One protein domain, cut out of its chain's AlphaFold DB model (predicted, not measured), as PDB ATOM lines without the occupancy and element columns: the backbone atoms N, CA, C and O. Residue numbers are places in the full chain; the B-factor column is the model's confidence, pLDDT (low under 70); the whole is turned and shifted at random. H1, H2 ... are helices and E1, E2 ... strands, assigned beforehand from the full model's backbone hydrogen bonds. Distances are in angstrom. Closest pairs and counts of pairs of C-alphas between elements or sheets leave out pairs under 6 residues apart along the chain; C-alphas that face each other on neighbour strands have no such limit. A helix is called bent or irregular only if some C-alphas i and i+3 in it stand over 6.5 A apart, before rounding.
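What this domain is: This is residues 9 to 115 of the 305 residues of the protein "HTH_10 domain-containing protein" of Candidatus Poseidoniaceae archaeon (UniProt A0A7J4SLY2). The domain is a strongly twisted wall of four antiparallel strands, made of two hairpins side by side, E1 with E2 and E3 with E4; H3 lies by E3, and H4 lies over E2 near the tight turn between E1 and E2. The last stretch, with E5 and E6, runs outside the edge strand E1, tied to it by a short pairing of residues 107 to 108, and H1 lies beside E6, away from the sheet. The printed part has 107 residues, with four named helices and six named strands in the order H1 H2 E1 E2 H3 E3 E4 H4 E5 E6; the sheet's order is E1 E2 E4 E3. The class is mixed, helices and strands, and the whole is compact, with a radius of gyration of the C-alphas of 13.3 A and spans of 39 by 31 by 24 A.

Where its parts are: In the sheet, E1 is residues 25 to 37, 25.1 A from first to last C-alpha, beginning at C-alpha 25 at (-21.914, 24.359, 15.136); it bends by 77 degrees at residue 34. E2 is residues 40 to 49, 24.1 A, and bends by 69 degrees at residue 46. E4 is residues 80 to 86, 16.9 A. E3 is residues 64 to 71, 17.9 A, and bends by 68 degrees at residue 67. The helices are H1, residues 10 to 13, beginning at C-alpha 10 at (-28.379, 33.453, 17.007); H2, residues 21 to 24; H3, residues 55 to 60, 10.6 A; and H4, residues 89 to 96, 10.4 A. H3 is neither bent nor irregular, but only just: C-alphas 56 and 59 are 6.3 A apart. E5 is residues 100 to 102, and E6 is residues 112 to 115, ending at C-alpha 115 at (-24.113, 35.688, 4.707).

How they stand to each other: E1 and E2 form a hairpin, antiparallel at 162 degrees, with N 29 and O 46 at 2.8 A. E2 and E4 are antiparallel at 146 degrees, with N 45 and O 82 at 2.9 A. E3 and E4 form a hairpin, antiparallel at 151 degrees, with N 83 and O 68 at 2.8 A. E2, H3 and E3 make a split strand-helix-strand unit, two strands that run the same way with E4 between them, and its crossover is right-handed. H3 and H4 lie on one face of the sheet, giving two layers, a sheet and its helices. H3 has a height over the sheet of 6.9 A and is over none of the strands, but only just, as 2 of its C-alphas fall on E3; its closest C-alphas to E3 are those of Leu 58 and Leu 66, 6.3 A apart. H2 is on the same face as H3. H4 is over E2, slantwise to the strands at 49 degrees on the local plane; its closest C-alphas to E1 are those of Ala 95 and Arg 36, 5.8 A apart. E5 and E6 pair with no named strand, and each is near E1; residues 107 to 108 pair, antiparallel, with residues 28 to 29 of E1 and 113 to 114 of E6. H1 is not on the sheet, and its closest C-alphas to E6 are those of Arg 10 and Gly 112, 4.6 A apart. In H4 every O i to N i+4 pair is within hydrogen-bond range; H3 has 0 of 2, with 2 of 3 O i to N i+3 pairs, and H1 and H2 are too short for an i+4 pair.

The domain as a whole: The two C-alphas farthest apart are those of Glu 75 and Thr 97, 40.1 A. The printed part has no cut, and no link is long. The mean pLDDT of the printed part is 92.2, and residue 76 is the one printed residue under 70.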
ATOM      1  N   LYS A   9     -28.847  37.353  14.095       94.75
ATOM      2  CA  LYS A   9     -28.442  36.975  15.453       94.75
ATOM      3  C   LYS A   9     -28.822  35.523  15.725       94.75
ATOM      4  O   LYS A   9     -29.865  35.056  15.266       94.75
ATOM      5  N   ARG A  10     -28.058  34.833  16.579       93.06
ATOM      6  CA  ARG A  10     -28.379  33.453  17.007       93.06
ATOM      7  C   ARG A  10     -29.823  33.281  17.497       93.06
ATOM      8  O   ARG A  10     -30.465  32.296  17.153       93.06
ATOM      9  N   SER A  11     -30.360  34.252  18.242       93.12
ATOM     10  CA  SER A  11     -31.748  34.218  18.730       93.12
ATOM     11  C   SER A  11     -32.788  34.197  17.610       93.12
ATOM     12  O   SER A  11     -33.846  33.604  17.782       93.12
ATOM     13  N   ARG A  12     -32.504  34.845  16.474       92.88
ATOM     14  CA  ARG A  12     -33.384  34.828  15.307       92.88
ATOM     15  C   ARG A  12     -33.264  33.506  14.562       92.88
ATOM     16  O   ARG A  12     -34.289  32.905  14.274       92.88
ATOM     17  N   ILE A  13     -32.036  33.036  14.332       94.31
ATOM     18  CA  ILE A  13     -31.755  31.777  13.620       94.31
ATOM     19  C   ILE A  13     -32.479  30.597  14.270       94.31
ATOM     20  O   ILE A  13     -33.063  29.795  13.558       94.31
ATOM     21  N   LYS A  14     -32.522  30.535  15.607       92.44
ATOM     22  CA  LYS A  14     -33.239  29.489  16.357       92.44
ATOM     23  C   LYS A  14     -34.724  29.342  16.010       92.44
ATOM     24  O   LYS A  14     -35.289  28.292  16.278       92.44
ATOM     25  N   ASN A  15     -35.346  30.377  15.447       90.44
ATOM     26  CA  ASN A  15     -36.750  30.364  15.036       90.44
ATOM     27  C   ASN A  15     -36.927  30.196  13.515       90.44
ATOM     28  O   ASN A  15     -38.037  30.372  13.020       90.44
ATOM     29  N   LEU A  16     -35.843  29.932  12.779       90.44
ATOM     30  CA  LEU A  16     -35.848  29.667  11.341       90.44
ATOM     31  C   LEU A  16     -35.710  28.164  11.072       90.44
ATOM     32  O   LEU A  16     -35.313  27.396  11.949       90.44
ATOM     33  N   ASP A  17     -35.959  27.771   9.826       87.06
ATOM     34  CA  ASP A  17     -35.750  26.416   9.295       87.06
ATOM     35  C   ASP A  17     -34.304  25.900   9.441       87.06
ATOM     36  O   ASP A  17     -34.059  24.700   9.447       87.06
ATOM     37  N   ILE A  18     -33.346  26.809   9.618       92.06
ATOM     38  CA  ILE A  18     -31.923  26.526   9.845       92.06
ATOM     39  C   ILE A  18     -31.501  26.599  11.327       92.06
ATOM     40  O   ILE A  18     -30.308  26.698  11.630       92.06
ATOM     41  N   GLY A  19     -32.452  26.598  12.268       92.44
ATOM     42  CA  GLY A  19     -32.196  26.784  13.704       92.44
ATOM     43  C   GLY A  19     -31.214  25.785  14.315       92.44
ATOM     44  O   GLY A  19     -30.360  26.172  15.123       92.44
ATOM     45  N   GLU A  20     -31.272  24.537  13.853       92.75
ATOM     46  CA  GLU A  20     -30.438  23.411  14.296       92.75
ATOM     47  C   GLU A  20     -28.935  23.678  14.114       92.75
ATOM     48  O   GLU A  20     -28.115  23.202  14.901       92.75
ATOM     49  N   LEU A  21     -28.553  24.541  13.158       93.50
ATOM     50  CA  LEU A  21     -27.157  24.950  12.974       93.50
ATOM     51  C   LEU A  21     -26.558  25.574  14.233       93.50
ATOM     52  O   LEU A  21     -25.361  25.431  14.477       93.50
ATOM     53  N   THR A  22     -27.365  26.290  15.021       92.75
ATOM     54  CA  THR A  22     -26.869  27.011  16.205       92.75
ATOM     55  C   THR A  22     -26.501  26.092  17.360       92.75
ATOM     56  O   THR A  22     -25.666  26.477  18.187       92.75
ATOM     57  N   ASP A  23     -27.099  24.902  17.392       92.62
ATOM     58  CA  ASP A  23     -26.855  23.881  18.404       92.62
ATOM     59  C   ASP A  23     -25.825  22.848  17.909       92.62
ATOM     60  O   ASP A  23     -25.113  22.259  18.721       92.62
ATOM     61  N   LEU A  24     -25.670  22.690  16.586       94.81
ATOM     62  CA  LEU A  24     -24.664  21.819  15.976       94.81
ATOM     63  C   LEU A  24     -23.268  22.459  15.914       94.81
ATOM     64  O   LEU A  24     -22.276  21.845  16.313       94.81
ATOM     65  N   PHE A  25     -23.182  23.691  15.406       95.19
ATOM     66  CA  PHE A  25     -21.914  24.359  15.136       95.19
ATOM     67  C   PHE A  25     -21.616  25.448  16.166       95.19
ATOM     68  O   PHE A  25     -22.380  26.401  16.369       95.19
ATOM     69  N   LYS A  26     -20.418  25.370  16.747       94.12
ATOM     70  CA  LYS A  26     -19.804  26.502  17.441       94.12
ATOM     71  C   LYS A  26     -19.379  27.556  16.421       94.12
ATOM     72  O   LYS A  26     -19.670  28.739  16.599       94.12
ATOM     73  N   GLN A  27     -18.735  27.105  15.346       95.19
ATOM     74  CA  GLN A  27     -18.346  27.923  14.208       95.19
ATOM     75  C   GLN A  27     -18.489  27.119  12.914       95.19
ATOM     76  O   GLN A  27     -18.134  25.946  12.866       95.19
ATOM     77  N   ALA A  28     -18.983  27.750  11.853       96.94
ATOM     78  CA  ALA A  28     -18.988  27.179  10.512       96.94
ATOM     79  C   ALA A  28     -18.693  28.277   9.492       96.94
ATOM     80  O   ALA A  28     -19.411  29.271   9.423       96.94
ATOM     81  N   GLU A  29     -17.638  28.120   8.702       97.19
ATOM     82  CA  GLU A  29     -17.175  29.104   7.731       97.19
ATOM     83  C   GLU A  29     -17.227  28.529   6.317       97.19
ATOM     84  O   GLU A  29     -16.671  27.468   6.027       97.19
ATOM     85  N   PHE A  30     -17.886  29.259   5.419       97.62
ATOM     86  CA  PHE A  30     -17.876  28.958   3.997       97.62
ATOM     87  C   PHE A  30     -16.504  29.269   3.399       97.62
ATOM     88  O   PHE A  30     -16.055  30.419   3.415       97.62
ATOM     89  N   ILE A  31     -15.875  28.249   2.812       96.69
ATOM     90  CA  ILE A  31     -14.578  28.381   2.146       96.69
ATOM     91  C   ILE A  31     -14.769  28.625   0.652       96.69
ATOM     92  O   ILE A  31     -14.310  29.636   0.119       96.69
ATOM     93  N   CYS A  32     -15.440  27.707  -0.047       95.75
ATOM     94  CA  CYS A  32     -15.654  27.819  -1.487       95.75
ATOM     95  C   CYS A  32     -16.771  26.902  -2.005       95.75
ATOM     96  O   CYS A  32     -17.229  25.981  -1.325       95.75
ATOM     97  N   TYR A  33     -17.182  27.150  -3.251       96.12
ATOM     98  CA  TYR A  33     -18.013  26.231  -4.025       96.12
ATOM     99  C   TYR A  33     -17.145  25.180  -4.721       96.12
ATOM    100  O   TYR A  33     -16.201  25.527  -5.427       96.12
ATOM    101  N   VAL A  34     -17.541  23.914  -4.605       96.81
ATOM    102  CA  VAL A  34     -17.063  22.812  -5.458       96.81
ATOM    103  C   VAL A  34     -18.006  22.619  -6.642       96.81
ATOM    104  O   VAL A  34     -17.571  22.408  -7.771       96.81
ATOM    105  N   LYS A  35     -19.316  22.736  -6.398       95.25
ATOM    106  CA  LYS A  35     -20.362  22.689  -7.425       95.25
ATOM    107  C   LYS A  35     -21.453  23.697  -7.088       95.25
ATOM    108  O   LYS A  35     -21.794  23.883  -5.924       95.25
ATOM    109  N   ARG A  36     -21.996  24.370  -8.101       93.12
ATOM    110  CA  ARG A  36     -22.967  25.457  -7.917       93.12
ATOM    111  C   ARG A  36     -24.108  25.350  -8.923       93.12
ATOM    112  O   ARG A  36     -24.271  26.208  -9.783       93.12
ATOM    113  N   ILE A  37     -24.866  24.263  -8.820       90.06
ATOM    114  CA  ILE A  37     -26.080  24.023  -9.605       90.06
ATOM    115  C   ILE A  37     -27.260  24.033  -8.623       90.06
ATOM    116  O   ILE A  37     -27.117  23.445  -7.554       90.06
ATOM    117  N   PRO A  38     -28.398  24.693  -8.919       85.44
ATOM    118  CA  PRO A  38     -29.578  24.618  -8.053       85.44
ATOM    119  C   PRO A  38     -29.930  23.161  -7.711       85.44
ATOM    120  O   PRO A  38     -29.847  22.300  -8.586       85.44
ATOM    121  N   LYS A  39     -30.287  22.888  -6.449       83.75
ATOM    122  CA  LYS A  39     -30.522  21.549  -5.862       83.75
ATOM    123  C   LYS A  39     -29.295  20.620  -5.752       83.75
ATOM    124  O   LYS A  39     -29.376  19.571  -5.117       83.75
ATOM    125  N   ASP A  40     -28.145  20.992  -6.314       91.12
ATOM    126  CA  ASP A  40     -26.866  20.276  -6.172       91.12
ATOM    127  C   ASP A  40     -25.714  21.275  -5.980       91.12
ATOM    128  O   ASP A  40     -24.776  21.387  -6.784       91.12
ATOM    129  N   ILE A  41     -25.832  22.062  -4.911       95.62
ATOM    130  CA  ILE A  41     -24.793  22.985  -4.465       95.62
ATOM    131  C   ILE A  41     -23.879  22.212  -3.526       95.62
ATOM    132  O   ILE A  41     -24.331  21.697  -2.512       95.62
ATOM    133  N   ARG A  42     -22.587  22.155  -3.841       97.75
ATOM    134  CA  ARG A  42     -21.571  21.510  -3.006       97.75
ATOM    135  C   ARG A  42     -20.557  22.543  -2.577       97.75
ATOM    136  O   ARG A  42     -20.001  23.247  -3.427       97.75
ATOM    137  N   ILE A  43     -20.325  22.632  -1.279       97.81
ATOM    138  CA  ILE A  43     -19.444  23.625  -0.674       97.81
ATOM    139  C   ILE A  43     -18.452  22.947   0.255       97.81
ATOM    140  O   ILE A  43     -18.725  21.877   0.795       97.81
ATOM    141  N   ILE A  44     -17.310  23.598   0.444       98.19
ATOM    142  CA  ILE A  44     -16.392  23.257   1.525       98.19
ATOM    143  C   ILE A  44     -16.700  24.170   2.704       98.19
ATOM    144  O   ILE A  44     -16.690  25.399   2.562       98.19
ATOM    145  N   LEU A  45     -16.966  23.558   3.855       97.56
ATOM    146  CA  LEU A  45     -17.119  24.241   5.131       97.56
ATOM    147  C   LEU A  45     -15.936  23.918   6.036       97.56
ATOM    148  O   LEU A  45     -15.550  22.759   6.175       97.56
ATOM    149  N   LYS A  46     -15.401  24.947   6.687       97.31
ATOM    150  CA  LYS A  46     -14.538  24.784   7.854       97.31
ATOM    151  C   LYS A  46     -15.403  24.875   9.101       97.31
ATOM    152  O   LYS A  46     -16.064  25.896   9.279       97.31
ATOM    153  N   VAL A  47     -15.424  23.841   9.938       96.75
ATOM    154  CA  VAL A  47     -16.358  23.784  11.071       96.75
ATOM    155  C   VAL A  47     -15.702  23.369  12.380       96.75
ATOM    156  O   VAL A  47     -14.844  22.486  12.411       96.75
ATOM    157  N   ASP A  48     -16.195  23.980  13.452       95.56
ATOM    158  CA  ASP A  48     -15.999  23.568  14.835       95.56
ATOM    159  C   ASP A  48     -17.368  23.188  15.404       95.56
ATOM    160  O   ASP A  48     -18.302  24.003  15.431       95.56
ATOM    161  N   PHE A  49     -17.494  21.951  15.867       94.69
ATOM    162  CA  PHE A  49     -18.725  21.445  16.460       94.69
ATOM    163  C   PHE A  49     -18.905  21.933  17.901       94.69
ATOM    164  O   PHE A  49     -17.944  22.267  18.602       94.69
ATOM    165  N   CYS A  50     -20.157  21.993  18.347       93.62
ATOM    166  CA  CYS A  50     -20.474  22.120  19.767       93.62
ATOM    167  C   CYS A  50     -19.981  20.891  20.556       93.62
ATOM    168  O   CYS A  50     -19.681  19.840  19.992       93.62
ATOM    169  N   GLU A  51     -19.892  21.012  21.882       90.81
ATOM    170  CA  GLU A  51     -19.455  19.901  22.733       90.81
ATOM    171  C   GLU A  51     -20.383  18.685  22.571       90.81
ATOM    172  O   GLU A  51     -21.605  18.808  22.644       90.81
ATOM    173  N   GLY A  52     -19.795  17.511  22.322       91.06
ATOM    174  CA  GLY A  52     -20.534  16.267  22.084       91.06
ATOM    175  C   GLY A  52     -21.143  16.128  20.683       91.06
ATOM    176  O   GLY A  52     -21.829  15.139  20.445       91.06
ATOM    177  N   LYS A  53     -20.898  17.081  19.774       94.50
ATOM    178  CA  LYS A  53     -21.333  17.034  18.374       94.50
ATOM    179  C   LYS A  53     -20.194  16.645  17.431       94.50
ATOM    180  O   LYS A  53     -19.020  16.854  17.732       94.50
ATOM    181  N   SER A  54     -20.556  16.080  16.286       94.00
ATOM    182  CA  SER A  54     -19.641  15.485  15.313       94.00
ATOM    183  C   SER A  54     -20.188  15.591  13.881       94.00
ATOM    184  O   SER A  54     -21.349  15.958  13.693       94.00
ATOM    185  N   PRO A  55     -19.389  15.247  12.851       95.25
ATOM    186  CA  PRO A  55     -19.888  15.171  11.480       95.25
ATOM    187  C   PRO A  55     -21.103  14.249  11.291       95.25
ATOM    188  O   PRO A  55     -21.921  14.515  10.414       95.25
ATOM    189  N   ASP A  56     -21.258  13.214  12.119       93.75
ATOM    190  CA  ASP A  56     -22.376  12.266  12.019       93.75
ATOM    191  C   ASP A  56     -23.727  12.919  12.357       93.75
ATOM    192  O   ASP A  56     -24.762  12.509  11.837       93.75
ATOM    193  N   ASP A  57     -23.723  13.991  13.157       94.69
ATOM    194  CA  ASP A  57     -24.923  14.758  13.511       94.69
ATOM    195  C   ASP A  57     -25.474  15.601  12.340       94.69
ATOM    196  O   ASP A  57     -26.548  16.189  12.457       94.69
ATOM    197  N   LEU A  58     -24.776  15.689  11.195       92.75
ATOM    198  CA  LEU A  58     -25.310  16.378  10.009       92.75
ATOM    199  C   LEU A  58     -26.501  15.636   9.389       92.75
ATOM    200  O   LEU A  58     -27.261  16.252   8.649       92.75
ATOM    201  N   VAL A  59     -26.677  14.343   9.682       88.56
ATOM    202  CA  VAL A  59     -27.792  13.538   9.154       88.56
ATOM    203  C   VAL A  59     -29.165  14.094   9.543       88.56
ATOM    204  O   VAL A  59     -30.137  13.889   8.819       88.56
ATOM    205  N   ASP A  60     -29.233  14.831  10.652       83.94
ATOM    206  CA  ASP A  60     -30.469  15.425  11.156       83.94
ATOM    207  C   ASP A  60     -30.878  16.685  10.365       83.94
ATOM    208  O   ASP A  60     -32.026  17.118  10.434       83.94
ATOM    209  N   LEU A  61     -29.973  17.265   9.565       90.31
ATOM    210  CA  LEU A  61     -30.224  18.505   8.831       90.31
ATOM    211  C   LEU A  61     -30.815  18.245   7.439       90.31
ATOM    212  O   LEU A  61     -30.122  17.847   6.504       90.31
ATOM    213  N   HIS A  62     -32.079  18.614   7.236       87.19
ATOM    214  CA  HIS A  62     -32.773  18.422   5.952       87.19
ATOM    215  C   HIS A  62     -32.182  19.219   4.765       87.19
ATOM    216  O   HIS A  62     -32.416  18.881   3.604       87.19
ATOM    217  N   PHE A  63     -31.425  20.286   5.032       89.62
ATOM    218  CA  PHE A  63     -30.839  21.167   4.012       89.62
ATOM    219  C   PHE A  63     -29.318  21.010   3.868       89.62
ATOM    220  O   PHE A  63     -28.737  21.670   3.000       89.62
ATOM    221  N   LEU A  64     -28.653  20.194   4.697       94.31
ATOM    222  CA  LEU A  64     -27.194  20.068   4.712       94.31
ATOM    223  C   LEU A  64     -26.760  18.604   4.836       94.31
ATOM    224  O   LEU A  64     -26.809  18.022   5.908       94.31
ATOM    225  N   GLU A  65     -26.264  18.034   3.745       95.00
ATOM    226  CA  GLU A  65     -25.845  16.630   3.676       95.00
ATOM    227  C   GLU A  65     -24.312  16.535   3.667       95.00
ATOM    228  O   GLU A  65     -23.647  17.192   2.858       95.00
ATOM    229  N   LEU A  66     -23.737  15.711   4.546       97.44
ATOM    230  CA  LEU A  66     -22.305  15.404   4.535       97.44
ATOM    231  C   LEU A  66     -21.969  14.497   3.345       97.44
ATOM    232  O   LEU A  66     -22.525  13.411   3.216       97.44
ATOM    233  N   LEU A  67     -21.037  14.927   2.493       97.12
ATOM    234  CA  LEU A  67     -20.550  14.122   1.369       97.12
ATOM    235  C   LEU A  67     -19.184  13.498   1.649       97.12
ATOM    236  O   LEU A  67     -18.937  12.373   1.228       97.12
ATOM    237  N   ASP A  68     -18.284  14.250   2.289       97.56
ATOM    238  CA  ASP A  68     -16.933  13.786   2.601       97.56
ATOM    239  C   ASP A  68     -16.303  14.597   3.742       97.56
ATOM    240  O   ASP A  68     -16.608  15.783   3.926       97.56
ATOM    241  N   ILE A  69     -15.375  13.976   4.468       97.56
ATOM    242  CA  ILE A  69     -14.516  14.638   5.454       97.56
ATOM    243  C   ILE A  69     -13.143  14.816   4.807       97.56
ATOM    244  O   ILE A  69     -12.335  13.895   4.733       97.56
ATOM    245  N   ILE A  70     -12.866  16.032   4.335       96.62
ATOM    246  CA  ILE A  70     -11.605  16.363   3.659       96.62
ATOM    247  C   ILE A  70     -10.446  16.364   4.661       96.62
ATOM    248  O   ILE A  70      -9.330  15.957   4.335       96.62
ATOM    249  N   LEU A  71     -10.698  16.876   5.868       94.69
ATOM    250  CA  LEU A  71      -9.706  16.948   6.931       94.69
ATOM    251  C   LEU A  71     -10.369  16.757   8.291       94.69
ATOM    252  O   LEU A  71     -11.283  17.504   8.648       94.69
ATOM    253  N   GLU A  72      -9.850  15.798   9.050       93.50
ATOM    254  CA  GLU A  72     -10.126  15.647  10.476       93.50
ATOM    255  C   GLU A  72      -9.145  16.485  11.312       93.50
ATOM    256  O   GLU A  72      -7.972  16.626  10.934       93.50
ATOM    257  N   PRO A  73      -9.596  17.028  12.455       90.06
ATOM    258  CA  PRO A  73      -8.728  17.737  13.378       90.06
ATOM    259  C   PRO A  73      -7.677  16.787  13.959       90.06
ATOM    260  O   PRO A  73      -7.992  15.677  14.388       90.06
ATOM    261  N   LYS A  74      -6.409  17.212  13.982       82.75
ATOM    262  CA  LYS A  74      -5.325  16.416  14.587       82.75
ATOM    263  C   LYS A  74      -5.190  16.698  16.077       82.75
ATOM    264  O   LYS A  74      -4.802  15.819  16.841       82.75
ATOM    265  N   GLU A  75      -5.512  17.924  16.469       78.88
ATOM    266  CA  GLU A  75      -5.546  18.395  17.847       78.88
ATOM    267  C   GLU A  75      -6.928  18.979  18.164       78.88
ATOM    268  O   GLU A  75      -7.651  19.406  17.269       78.88
ATOM    269  N   ASN A  76      -7.291  19.064  19.448       67.62
ATOM    270  CA  ASN A  76      -8.590  19.608  19.879       67.62
ATOM    271  C   ASN A  76      -8.846  21.070  19.452       67.62
ATOM    272  O   ASN A  76      -9.965  21.554  19.603       67.62
ATOM    273  N   SER A  77      -7.823  21.797  18.994       71.69
ATOM    274  CA  SER A  77      -7.939  23.169  18.486       71.69
ATOM    275  C   SER A  77      -8.125  23.267  16.973       71.69
ATOM    276  O   SER A  77      -8.339  24.372  16.473       71.69
ATOM    277  N   ASP A  78      -7.988  22.161  16.245       81.44
ATOM    278  CA  ASP A  78      -8.150  22.149  14.798       81.44
ATOM    279  C   ASP A  78      -9.632  22.053  14.416       81.44
ATOM    280  O   ASP A  78     -10.446  21.472  15.131       81.44
ATOM    281  N   SER A  79      -9.967  22.600  13.249       92.81
ATOM    282  CA  SER A  79     -11.311  22.519  12.671       92.81
ATOM    283  C   SER A  79     -11.406  21.384  11.660       92.81
ATOM    284  O   SER A  79     -10.440  21.092  10.948       92.81
ATOM    285  N   TYR A  80     -12.603  20.829  11.495       96.62
ATOM    286  CA  TYR A  80     -12.898  19.944  10.373       96.62
ATOM    287  C   TYR A  80     -12.951  20.737   9.062       96.62
ATOM    288  O   TYR A  80     -13.406  21.885   9.037       96.62
ATOM    289  N   LEU A  81     -12.560  20.100   7.956       97.25
ATOM    290  CA  LEU A  81     -12.960  20.522   6.612       97.25
ATOM    291  C   LEU A  81     -13.924  19.496   6.039       97.25
ATOM    292  O   LEU A  81     -13.555  18.345   5.818       97.25
ATOM    293  N   LEU A  82     -15.150  19.933   5.779       98.19
ATOM    294  CA  LEU A  82     -16.225  19.084   5.290       98.19
ATOM    295  C   LEU A  82     -16.588  19.473   3.863       98.19
ATOM    296  O   LEU A  82     -16.751  20.657   3.559       98.19
ATOM    297  N   LEU A  83     -16.763  18.474   3.003       98.31
ATOM    298  CA  LEU A  83     -17.498  18.624   1.757       98.31
ATOM    299  C   LEU A  83     -18.963  18.321   2.046       98.31
ATOM    300  O   LEU A  83     -19.309  17.200   2.411       98.31
ATOM    301  N   VAL A  84     -19.827  19.309   1.853       97.81
ATOM    302  CA  VAL A  84     -21.260  19.173   2.124       97.81
ATOM    303  C   VAL A  84     -22.079  19.594   0.915       97.81
ATOM    304  O   VAL A  84     -21.675  20.468   0.138       97.81
ATOM    305  N   LYS A  85     -23.250  18.985   0.757       97.00
ATOM    306  CA  LYS A  85     -24.281  19.426  -0.176       97.00
ATOM    307  C   LYS A  85     -25.271  20.315   0.569       97.00
ATOM    308  O   LYS A  85     -25.814  19.923   1.593       97.00
ATOM    309  N   LEU A  86     -25.499  21.511   0.041       94.88
ATOM    310  CA  LEU A  86     -26.409  22.508   0.593       94.88
ATOM    311  C   LEU A  86     -27.652  22.615  -0.291       94.88
ATOM    312  O   LEU A  86     -27.551  22.918  -1.480       94.88
ATOM    313  N   ASN A  87     -28.828  22.418   0.294       90.75
ATOM    314  CA  ASN A  87     -30.110  22.517  -0.388       90.75
ATOM    315  C   ASN A  87     -31.074  23.407   0.406       90.75
ATOM    316  O   ASN A  87     -31.988  22.927   1.064       90.75
ATOM    317  N   HIS A  88     -30.849  24.720   0.343       90.56
ATOM    318  CA  HIS A  88     -31.692  25.732   0.988       90.56
ATOM    319  C   HIS A  88     -32.204  26.739  -0.041       90.56
ATOM    320  O   HIS A  88     -31.462  27.104  -0.955       90.56
ATOM    321  N   SER A  89     -33.435  27.228   0.116       88.62
ATOM    322  CA  SER A  89     -34.122  28.105  -0.847       88.62
ATOM    323  C   SER A  89     -33.318  29.351  -1.226       88.62
ATOM    324  O   SER A  89     -33.179  29.664  -2.411       88.62
ATOM    325  N   VAL A  90     -32.696  30.027  -0.252       91.38
ATOM    326  CA  VAL A  90     -31.863  31.212  -0.533       91.38
ATOM    327  C   VAL A  90     -30.608  30.820  -1.312       91.38
ATOM    328  O   VAL A  90     -30.214  31.503  -2.261       91.38
ATOM    329  N   SER A  91     -29.990  29.696  -0.951       92.19
ATOM    330  CA  SER A  91     -28.780  29.200  -1.610       92.19
ATOM    331  C   SER A  91     -29.055  28.726  -3.039       92.19
ATOM    332  O   SER A  91     -28.273  29.028  -3.945       92.19
ATOM    333  N   ASN A  92     -30.188  28.059  -3.264       90.69
ATOM    334  CA  ASN A  92     -30.666  27.627  -4.577       90.69
ATOM    335  C   ASN A  92     -30.967  28.812  -5.489       90.69
ATOM    336  O   ASN A  92     -30.478  28.847  -6.622       90.69
ATOM    337  N   LEU A  93     -31.680  29.822  -4.984       89.19
ATOM    338  CA  LEU A  93     -31.926  31.047  -5.738       89.19
ATOM    339  C   LEU A  93     -30.613  31.757  -6.079       89.19
ATOM    340  O   LEU A  93     -30.409  32.153  -7.228       89.19
ATOM    341  N   ASN A  94     -29.692  31.868  -5.114       91.50
ATOM    342  CA  ASN A  94     -28.368  32.431  -5.358       91.50
ATOM    343  C   ASN A  94     -27.675  31.674  -6.503       91.50
ATOM    344  O   ASN A  94     -27.227  32.309  -7.463       91.50
ATOM    345  N   ALA A  95     -27.632  30.336  -6.454       90.44
ATOM    346  CA  ALA A  95     -27.070  29.499  -7.518       90.44
ATOM    347  C   ALA A  95     -27.705  29.795  -8.889       90.44
ATOM    348  O   ALA A  95     -26.981  30.003  -9.865       90.44
ATOM    349  N   ARG A  96     -29.037  29.914  -8.934       86.31
ATOM    350  CA  ARG A  96     -29.842  30.115 -10.149       86.31
ATOM    351  C   ARG A  96     -29.575  31.431 -10.870       86.31
ATOM    352  O   ARG A  96     -29.653  31.469 -12.096       86.31
ATOM    353  N   THR A  97     -29.228  32.507 -10.162       84.12
ATOM    354  CA  THR A  97     -29.049  33.819 -10.814       84.12
ATOM    355  C   THR A  97     -27.927  33.833 -11.865       84.12
ATOM    356  O   THR A  97     -27.866  34.759 -12.683       84.12
ATOM    357  N   ASN A  98     -26.996  32.866 -11.832       73.88
ATOM    358  CA  ASN A  98     -25.810  32.791 -12.696       73.88
ATOM    359  C   ASN A  98     -24.954  34.082 -12.716       73.88
ATOM    360  O   ASN A  98     -24.193  34.328 -13.648       73.88
ATOM    361  N   GLY A  99     -25.106  34.964 -11.723       78.75
ATOM    362  CA  GLY A  99     -24.388  36.244 -11.645       78.75
ATOM    363  C   GLY A  99     -24.277  36.823 -10.239       78.75
ATOM    364  O   GLY A  99     -23.908  37.988 -10.089       78.75
ATOM    365  N   THR A 100     -24.611  36.019  -9.233       89.81
ATOM    366  CA  THR A 100     -24.270  36.247  -7.832       89.81
ATOM    367  C   THR A 100     -23.387  35.106  -7.336       89.81
ATOM    368  O   THR A 100     -23.310  34.064  -7.981       89.81
ATOM    369  N   SER A 101     -22.690  35.287  -6.219       92.56
ATOM    370  CA  SER A 101     -21.931  34.232  -5.543       92.56
ATOM    371  C   SER A 101     -21.789  34.562  -4.069       92.56
ATOM    372  O   SER A 101     -21.583  35.723  -3.725       92.56
ATOM    373  N   SER A 102     -21.834  33.542  -3.212       93.94
ATOM    374  CA  SER A 102     -21.381  33.700  -1.828       93.94
ATOM    375  C   SER A 102     -19.881  33.996  -1.791       93.94
ATOM    376  O   SER A 102     -19.139  33.546  -2.674       93.94
ATOM    377  N   VAL A 103     -19.452  34.760  -0.792       91.38
ATOM    378  CA  VAL A 103     -18.060  35.195  -0.607       91.38
ATOM    379  C   VAL A 103     -17.472  34.529   0.645       91.38
ATOM    380  O   VAL A 103     -18.207  34.369   1.632       91.38
ATOM    381  N   PRO A 104     -16.176  34.148   0.637       86.25
ATOM    382  CA  PRO A 104     -15.459  33.762   1.852       86.25
ATOM    383  C   PRO A 104     -15.632  34.803   2.965       86.25
ATOM    384  O   PRO A 104     -15.671  36.005   2.702       86.25
ATOM    385  N   GLY A 105     -15.773  34.342   4.206       85.44
ATOM    386  CA  GLY A 105     -16.182  35.172   5.344       85.44
ATOM    387  C   GLY A 105     -17.681  35.107   5.659       85.44
ATOM    388  O   GLY A 105     -18.087  35.559   6.736       85.44
ATOM    389  N   SER A 106     -18.486  34.493   4.777       96.00
ATOM    390  CA  SER A 106     -19.819  34.000   5.142       96.00
ATOM    391  C   SER A 106     -19.669  32.898   6.190       96.00
ATOM    392  O   SER A 106     -18.997  31.898   5.940       96.00
ATOM    393  N   ARG A 107     -20.248  33.089   7.375       97.19
ATOM    394  CA  ARG A 107     -19.999  32.215   8.524       97.19
ATOM    395  C   ARG A 107     -21.108  32.274   9.561       97.19
ATOM    396  O   ARG A 107     -21.752  33.308   9.717       97.19
ATOM    397  N   LEU A 108     -21.252  31.190  10.304       97.25
ATOM    398  CA  LEU A 108     -21.936  31.133  11.586       97.25
ATOM    399  C   LEU A 108     -20.884  31.161  12.697       97.25
ATOM    400  O   LEU A 108     -19.954  30.357  12.678       97.25
ATOM    401  N   ASP A 109     -21.027  32.068  13.657       95.06
ATOM    402  CA  ASP A 109     -20.165  32.164  14.839       95.06
ATOM    403  C   ASP A 109     -20.982  32.505  16.106       95.06
ATOM    404  O   ASP A 109     -22.200  32.287  16.160       95.06
ATOM    405  N   GLY A 110     -20.311  32.978  17.162       89.94
ATOM    406  CA  GLY A 110     -20.950  33.360  18.425       89.94
ATOM    407  C   GLY A 110     -21.934  34.530  18.306       89.94
ATOM    408  O   GLY A 110     -22.898  34.579  19.067       89.94
ATOM    409  N   GLU A 111     -21.748  35.425  17.332       90.44
ATOM    410  CA  GLU A 111     -22.638  36.571  17.106       90.44
ATOM    411  C   GLU A 111     -23.878  36.155  16.306       90.44
ATOM    412  O   GLU A 111     -25.002  36.595  16.577       90.44
ATOM    413  N   GLY A 112     -23.686  35.272  15.324       94.62
ATOM    414  CA  GLY A 112     -24.760  34.792  14.467       94.62
ATOM    415  C   GLY A 112     -24.288  34.375  13.082       94.62
ATOM    416  O   GLY A 112     -23.129  34.025  12.882       94.62
ATOM    417  N   LEU A 113     -25.210  34.394  12.123       97.06
ATOM    418  CA  LEU A 113     -24.959  34.043  10.731       97.06
ATOM    419  C   LEU A 113     -24.714  35.318   9.932       97.06
ATOM    420  O   LEU A 113     -25.597  36.163   9.808       97.06
ATOM    421  N   THR A 114     -23.522  35.427   9.360       96.75
ATOM    422  CA  THR A 114     -23.169  36.416   8.345       96.75
ATOM    423  C   THR A 114     -23.195  35.733   6.986       96.75
ATOM    424  O   THR A 114     -22.420  34.808   6.752       96.75
ATOM    425  N   TYR A 115     -24.047  36.191   6.073       96.12
ATOM    426  CA  TYR A 115     -24.113  35.688   4.707       96.12
ATOM    427  C   TYR A 115     -23.787  36.795   3.709       96.12
ATOM    428  O   TYR A 115     -24.498  37.796   3.626       96.12
TER     429      TYR A 115